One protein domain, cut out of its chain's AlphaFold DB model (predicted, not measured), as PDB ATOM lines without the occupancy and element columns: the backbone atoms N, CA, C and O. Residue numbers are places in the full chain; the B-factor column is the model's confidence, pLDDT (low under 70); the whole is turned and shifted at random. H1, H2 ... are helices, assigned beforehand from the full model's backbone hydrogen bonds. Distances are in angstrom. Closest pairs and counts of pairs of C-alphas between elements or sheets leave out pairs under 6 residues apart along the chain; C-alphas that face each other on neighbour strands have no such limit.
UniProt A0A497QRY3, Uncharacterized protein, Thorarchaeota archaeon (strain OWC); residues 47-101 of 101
ATOM      1  N   GLN A  47     136.844  21.287  96.479       85.38
ATOM      2  CA  GLN A  47     136.782  20.543  95.216       85.38
ATOM      3  C   GLN A  47     136.477  21.467  94.030       85.38
ATOM      4  O   GLN A  47     137.159  21.395  93.011       85.38
ATOM      5  N   SER A  48     135.516  22.386  94.175       89.25
ATOM      6  CA  SER A  48     135.213  23.379  93.134       89.25
ATOM      7  C   SER A  48     136.395  24.313  92.848       89.25
ATOM      8  O   SER A  48     136.686  24.587  91.686       89.25
ATOM      9  N   ILE A  49     137.106  24.775  93.885       91.88
ATOM     10  CA  ILE A  49     138.331  25.579  93.735       91.88
ATOM     11  C   ILE A  49     139.418  24.765  93.022       91.88
ATOM     12  O   ILE A  49     140.045  25.273  92.097       91.88
ATOM     13  N   GLY A  50     139.609  23.497  93.396       90.50
ATOM     14  CA  GLY A  50     140.536  22.589  92.718       90.50
ATOM     15  C   GLY A  50     140.218  22.443  91.229       90.50
ATOM     16  O   GLY A  50     141.110  22.572  90.396       90.50
ATOM     17  N   GLY A  51     138.936  22.299  90.880       88.62
ATOM     18  CA  GLY A  51     138.485  22.280  89.486       88.62
ATOM     19  C   GLY A  51     138.861  23.548  88.707       88.62
ATOM     20  O   GLY A  51     139.283  23.453  87.555       88.62
ATOM     21  N   LEU A  52     138.779  24.728  89.337       91.94
ATOM     22  CA  LEU A  52     139.248  25.981  88.730       91.94
ATOM     23  C   LEU A  52     140.767  25.975  88.514       91.94
ATOM     24  O   LEU A  52     141.227  26.349  87.438       91.94
ATOM     25  N   VAL A  53     141.544  25.516  89.499       93.44
ATOM     26  CA  VAL A  53     143.009  25.411  89.382       93.44
ATOM     27  C   VAL A  53     143.401  24.461  88.246       93.44
ATOM     28  O   VAL A  53     144.245  24.810  87.423       93.44
ATOM     29  N   PHE A  54     142.751  23.303  88.126       91.31
ATOM     30  CA  PHE A  54     143.005  22.367  87.027       91.31
ATOM     31  C   PHE A  54     142.631  22.951  85.662       91.31
ATOM     32  O   PHE A  54     143.366  22.770  84.692       91.31
ATOM     33  N   ALA A  55     141.536  23.711  85.575       91.12
ATOM     34  CA  ALA A  55     141.183  24.418  84.346       91.12
ATOM     35  C   ALA A  55     142.258  25.444  83.934       91.12
ATOM     36  O   ALA A  55     142.563  25.554  82.744       91.12
ATOM     37  N   LEU A  56     142.868  26.148  84.898       95.38
ATOM     38  CA  LEU A  56     143.990  27.059  84.640       95.38
ATOM     39  C   LEU A  56     145.227  26.308  84.130       95.38
ATOM     40  O   LEU A  56     145.782  26.696  83.104       95.38
ATOM     41  N   ILE A  57     145.605  25.197  84.776       95.31
ATOM     42  CA  ILE A  57     146.732  24.350  84.343       95.31
ATOM     43  C   ILE A  57     146.544  23.904  82.892       95.31
ATOM     44  O   ILE A  57     147.431  24.105  82.064       95.31
ATOM     45  N   ARG A  58     145.362  23.391  82.539       93.38
ATOM     46  CA  ARG A  58     145.063  22.968  81.162       93.38
ATOM     47  C   ARG A  58     145.159  24.118  80.162       93.38
ATOM     48  O   ARG A  58     145.621  23.915  79.040       93.38
ATOM     49  N   LYS A  59     144.751  25.331  80.550       95.94
ATOM     50  CA  LYS A  59     144.873  26.516  79.690       95.94
ATOM     51  C   LYS A  59     146.322  26.953  79.499       95.94
ATOM     52  O   LYS A  59     146.700  27.241  78.368       95.94
ATOM     53  N   TRP A  60     147.149  26.926  80.539       97.62
ATOM     54  CA  TRP A  60     148.582  27.203  80.402       97.62
ATOM     55  C   TRP A  60     149.319  26.123  79.597       97.62
ATOM     56  O   TRP A  60     150.175  26.462  78.783       97.62
ATOM     57  N   ALA A  61     148.940  24.852  79.742       96.50
ATOM     58  CA  ALA A  61     149.434  23.758  78.904       96.50
ATOM     59  C   ALA A  61     149.058  23.948  77.423       96.50
ATOM     60  O   ALA A  61     149.876  23.750  76.524       96.50
ATOM     61  N   GLU A  62     147.815  24.361  77.148       96.25
ATOM     62  CA  GLU A  62     147.361  24.710  75.799       96.25
ATOM     63  C   GLU A  62     148.159  25.885  75.217       96.25
ATOM     64  O   GLU A  62     148.546  25.823  74.051       96.25
ATOM     65  N   MET A  63     148.435  26.920  76.018       97.75
ATOM     66  CA  MET A  63     149.276  28.047  75.601       97.75
ATOM     67  C   MET A  63     150.688  27.591  75.232       97.75
ATOM     68  O   MET A  63     151.187  28.018  74.197       97.75
ATOM     69  N   TYR A  64     151.295  26.689  76.012       97.88
ATOM     70  CA  TYR A  64     152.608  26.115  75.694       97.88
ATOM     71  C   TYR A  64     152.605  25.392  74.341       97.88
ATOM     72  O   TYR A  64     153.396  25.712  73.460       97.88
ATOM     73  N   ARG A  65     151.648  24.474  74.125       96.19
ATOM     74  CA  ARG A  65     151.524  23.711  72.865       96.19
ATOM     75  C   ARG A  65     151.283  24.589  71.636       96.19
ATOM     76  O   ARG A  65     151.593  24.171  70.524       96.19
ATOM     77  N   LYS A  66     150.686  25.768  71.824       97.31
ATOM     78  CA  LYS A  66     150.370  26.727  70.757       97.31
ATOM     79  C   LYS A  66     151.400  27.847  70.608       97.31
ATOM     80  O   LYS A  66     151.164  28.740  69.802       97.31
ATOM     81  N   ASP A  67     152.480  27.821  71.385       96.56
ATOM     82  CA  ASP A  67     153.476  28.897  71.430       96.56
ATOM     83  C   ASP A  67     152.848  30.280  71.728       96.56
ATOM     84  O   ASP A  67     153.216  31.313  71.180       96.56
ATOM     85  N   MET A  68     151.821  30.292  72.591       96.50
ATOM     86  CA  MET A  68     151.060  31.482  73.002       96.50
ATOM     87  C   MET A  68     151.491  31.978  74.390       96.50
ATOM     88  O   MET A  68     150.651  32.253  75.246       96.50
ATOM     89  N   TYR A  69     152.792  32.064  74.641       93.25
ATOM     90  CA  TYR A  69     153.370  32.560  75.891       93.25
ATOM     91  C   TYR A  69     154.503  33.556  75.595       93.25
ATOM     92  O   TYR A  69     154.965  33.673  74.464       93.25
ATOM     93  N   ASP A  70     154.919  34.318  76.603       95.56
ATOM     94  CA  ASP A  70     156.125  35.139  76.575       95.56
ATOM     95  C   ASP A  70     157.199  34.566  77.519       95.56
ATOM     96  O   ASP A  70     156.942  33.690  78.344       95.56
ATOM     97  N   LEU A  71     158.437  35.048  77.410       92.81
ATOM     98  CA  LEU A  71     159.564  34.495  78.177       92.81
ATOM     99  C   LEU A  71     159.380  34.578  79.706       92.81
ATOM    100  O   LEU A  71     160.039  33.855  80.447       92.81
ATOM    101  N   ARG A  72     158.493  35.445  80.212       94.88
ATOM    102  CA  ARG A  72     158.226  35.595  81.653       94.88
ATOM    103  C   ARG A  72     157.265  34.534  82.181       94.88
ATOM    104  O   ARG A  72     157.273  34.281  83.383       94.88
ATOM    105  N   ASN A  73     156.433  33.936  81.325       95.12
ATOM    106  CA  ASN A  73     155.499  32.871  81.706       95.12
ATOM    107  C   ASN A  73     155.794  31.512  81.048       95.12
ATOM    108  O   ASN A  73     155.121  30.541  81.390       95.12
ATOM    109  N   GLU A  74     156.816  31.408  80.195       97.06
ATOM    110  CA  GLU A  74     157.257  30.156  79.561       97.06
ATOM    111  C   GLU A  74     157.400  29.008  80.564       97.06
ATOM    112  O   GLU A  74     156.791  27.955  80.388       97.06
ATOM    113  N   GLN A  75     158.137  29.224  81.657       97.56
ATOM    114  CA  GLN A  75     158.382  28.178  82.650       97.56
ATOM    115  C   GLN A  75     157.082  27.676  83.297       97.56
ATOM    116  O   GLN A  75     156.914  26.475  83.502       97.56
ATOM    117  N   LEU A  76     156.136  28.577  83.588       97.12
ATOM    118  CA  LEU A  76     154.824  28.200  84.118       97.12
ATOM    119  C   LEU A  76     154.045  27.366  83.095       97.12
ATOM    120  O   LEU A  76     153.501  26.316  83.442       97.12
ATOM    121  N   CYS A  77     154.006  27.814  81.839       97.94
ATOM    122  CA  CYS A  77     153.325  27.116  80.753       97.94
ATOM    123  C   CYS A  77     153.929  25.725  80.499       97.94
ATOM    124  O   CYS A  77     153.181  24.759  80.360       97.94
ATOM    125  N   GLN A  78     155.257  25.602  80.536       97.94
ATOM    126  CA  GLN A  78     155.971  24.334  80.400       97.94
ATOM    127  C   GLN A  78     155.656  23.371  81.552       97.94
ATOM    128  O   GLN A  78     155.336  22.209  81.311       97.94
ATOM    129  N   VAL A  79     155.696  23.839  82.806       97.94
ATOM    130  CA  VAL A  79     155.329  23.012  83.969       97.94
ATOM    131  C   VAL A  79     153.888  22.521  83.841       97.94
ATOM    132  O   VAL A  79     153.625  21.337  84.035       97.94
ATOM    133  N   CYS A  80     152.962  23.401  83.460       97.19
ATOM    134  CA  CYS A  80     151.567  23.023  83.262       97.19
ATOM    135  C   CYS A  80     151.389  22.001  82.134       97.19
ATOM    136  O   CYS A  80     150.592  21.077  82.281       97.19
ATOM    137  N   HIS A  81     152.139  22.139  81.037       96.75
ATOM    138  CA  HIS A  81     152.163  21.153  79.960       96.75
ATOM    139  C   HIS A  81     152.633  19.786  80.455       96.75
ATOM    140  O   HIS A  81     151.954  18.797  80.202       96.75
ATOM    141  N   ASN A  82     153.721  19.734  81.226       95.56
ATOM    142  CA  ASN A  82     154.233  18.478  81.767       95.56
ATOM    143  C   ASN A  82     153.213  17.792  82.689       95.56
ATOM    144  O   ASN A  82     153.009  16.588  82.575       95.56
ATOM    145  N   ILE A  83     152.533  18.553  83.558       93.69
ATOM    146  CA  ILE A  83     151.466  18.007  84.414       93.69
ATOM    147  C   ILE A  83     150.329  17.437  83.549       93.69
ATOM    148  O   ILE A  83     149.861  16.331  83.806       93.69
ATOM    149  N   ASP A  84     149.890  18.166  82.519       92.62
ATOM    150  CA  ASP A  84     148.803  17.735  81.628       92.62
ATOM    151  C   ASP A  84     149.155  16.479  80.821       92.62
ATOM    152  O   ASP A  84     148.307  15.600  80.674       92.62
ATOM    153  N   GLU A  85     150.402  16.339  80.372       92.50
ATOM    154  CA  GLU A  85     150.885  15.120  79.712       92.50
ATOM    155  C   GLU A  85     150.922  13.931  80.674       92.50
ATOM    156  O   GLU A  85     150.403  12.867  80.334       92.50
ATOM    157  N   THR A  86     151.454  14.100  81.890       90.19
ATOM    158  CA  THR A  86     151.461  13.034  82.907       90.19
ATOM    159  C   THR A  86     150.040  12.581  83.235       90.19
ATOM    160  O   THR A  86     149.747  11.389  83.182       90.19
ATOM    161  N   MET A  87     149.122  13.520  83.477       86.44
ATOM    162  CA  MET A  87     147.720  13.190  83.749       86.44
ATOM    163  C   MET A  87     147.038  12.518  82.550       86.44
ATOM    164  O   MET A  87     146.201  11.629  82.716       86.44
ATOM    165  N   THR A  88     147.403  12.908  81.328       86.12
ATOM    166  CA  THR A  88     146.882  12.282  80.108       86.12
ATOM    167  C   THR A  88     147.371  10.846  79.954       86.12
ATOM    168  O   THR A  88     146.579   9.965  79.626       86.12
ATOM    169  N   GLN A  89     148.648  10.594  80.234       85.38
ATOM    170  CA  GLN A  89     149.261   9.272  80.125       85.38
ATOM    171  C   GLN A  89     148.781   8.309  81.216       85.38
ATOM    172  O   GLN A  89     148.478   7.156  80.918       85.38
ATOM    173  N   GLU A  90     148.693   8.770  82.465       82.38
ATOM    174  CA  GLU A  90     148.366   7.919  83.615       82.38
ATOM    175  C   GLU A  90     146.856   7.738  83.817       82.38
ATOM    176  O   GLU A  90     146.411   6.665  84.223       82.38
ATOM    177  N   TYR A  91     146.059   8.762  83.494       78.00
ATOM    178  CA  TYR A  91     144.629   8.812  83.818       78.00
ATOM    179  C   TYR A  91     143.741   9.066  82.595       78.00
ATOM    180  O   TYR A  91     142.582   9.444  82.737       78.00
ATOM    181  N   ASN A  92     144.257   8.883  81.371       79.31
ATOM    182  CA  ASN A  92     143.525   9.144  80.122       79.31
ATOM    183  C   ASN A  92     142.940  10.574  80.049       79.31
ATOM    184  O   ASN A  92     141.885  10.816  79.460       79.31
ATOM    185  N   GLY A  93     143.605  11.528  80.707       72.12
ATOM    186  CA  GLY A  93     143.189  12.928  80.766       72.12
ATOM    187  C   GLY A  93     141.983  13.164  81.675       72.12
ATOM    188  O   GLY A  93     141.356  14.224  81.590       72.12
ATOM    189  N   ASP A  94     141.642  12.199  82.531       75.50
ATOM    190  CA  ASP A  94     140.627  12.357  83.558       75.50
ATOM    191  C   ASP A  94     141.214  13.033  84.803       75.50
ATOM    192  O   ASP A  94     141.880  12.429  85.636       75.50
ATOM    193  N   TRP A  95     140.923  14.323  84.940       73.38
ATOM    194  CA  TRP A  95     141.291  15.120  86.113       73.38
ATOM    195  C   TRP A  95     140.255  15.032  87.245       73.38
ATOM    196  O   TRP A  95     140.403  15.700  88.269       73.38
ATOM    197  N   THR A  96     139.175  14.264  87.061       66.00
ATOM    198  CA  THR A  96     138.116  14.088  88.070       66.00
ATOM    199  C   THR A  96     138.415  12.949  89.042       66.00
ATOM    200  O   THR A  96     137.890  12.943  90.157       66.00
ATOM    201  N   THR A  97     139.311  12.037  88.664       56.66
ATOM    202  CA  THR A  97     139.788  10.921  89.482       56.66
ATOM    203  C   THR A  97     141.197  11.208  89.998       56.66
ATOM    204  O   THR A  97     142.180  10.610  89.577       56.66
ATOM    205  N   LEU A  98     141.320  12.134  90.955       54.34
ATOM    206  CA  LEU A  98     142.554  12.177  91.744       54.34
ATOM    207  C   LEU A  98     142.664  10.847  92.507       54.34
ATOM    208  O   LEU A  98     141.688  10.474  93.170       54.34
ATOM    209  N   PRO A  99     143.796  10.123  92.434       43.47
ATOM    210  CA  PRO A  99     143.972   8.899  93.199       43.47
ATOM    211  C   PRO A  99     143.738   9.203  94.681       43.47
ATOM    212  O   PRO A  99     144.365  10.090  95.264       43.47
ATOM    213  N   THR A 100     142.796   8.487  95.290       41.00
ATOM    214  CA  THR A 100     142.664   8.447  96.746       41.00
ATOM    215  C   THR A 100     143.936   7.826  97.306       41.00
ATOM    216  O   THR A 100     144.200   6.655  97.037       41.00
ATOM    217  N   ILE A 101     144.721   8.635  98.022       34.88
ATOM    218  CA  ILE A 101     145.859   8.188  98.836       34.88
ATOM    219  C   ILE A 101     145.337   7.347 100.001       34.88
ATOM    220  O   ILE A 101     144.334   7.782 100.617       34.88
TER     221      ILE A 101
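What this domain is: This is residues 47 to 101 of the 101 residues of an uncharacterized protein of Thorarchaeota archaeon (strain OWC) (UniProt A0A497QRY3). Two helices, H1 and H2, make a wide V: the later part of H1, residues 57 to 65, packs on H2, and the link of residues 66 to 73 loops round the closed end of the V. After H2, residues 92 to 101 form a tail with no named element at the open end. The printed part has 55 residues, with two named helices in the order H1, H2 and no named strand; the class is all helix. The whole is only just compact, close to loose, with a radius of gyration of the C-alphas of 11.8 A, and it is only just elongated, spanning 36 by 24 by 16 A.

Where its parts are: H1 runs from Gln 47 to Arg 65 and is 27.0 A long from first to last C-alpha. It begins with C-alpha 47 at (136.782, 20.543, 95.216) and ends with C-alpha 65 at (151.524, 23.711, 72.865). H2 runs from Glu 74 to Tyr 91, 25.2 A from first to last C-alpha, and ends with C-alpha 91 at (144.629, 8.812, 83.818).

How they stand to each other: H1 touches H2 with residues 57 to 65 alone. There are 26 pairs of C-alphas within 8 A, and the closest C-alphas of the two helices, those of Ala 61 and His 81, are 3.9 A apart. The helices run opposite ways at a steep tilt of 68 degrees, only just short of about perpendicular, with their centres 10.0 A apart. In H1 and H2 every O i to N i+4 pair is within hydrogen-bond range.

The domain as a whole: The two C-alphas farthest apart in the domain, those of Asp 70 and Ile 101, are 36.4 A apart. The link from H1 to H2, with 8 residues between them, is short. The printed part has no cut and ends at Ile 101, the chain's last residue. The mean pLDDT of the printed part is 87.2, and residues 96 to 101 are under 70.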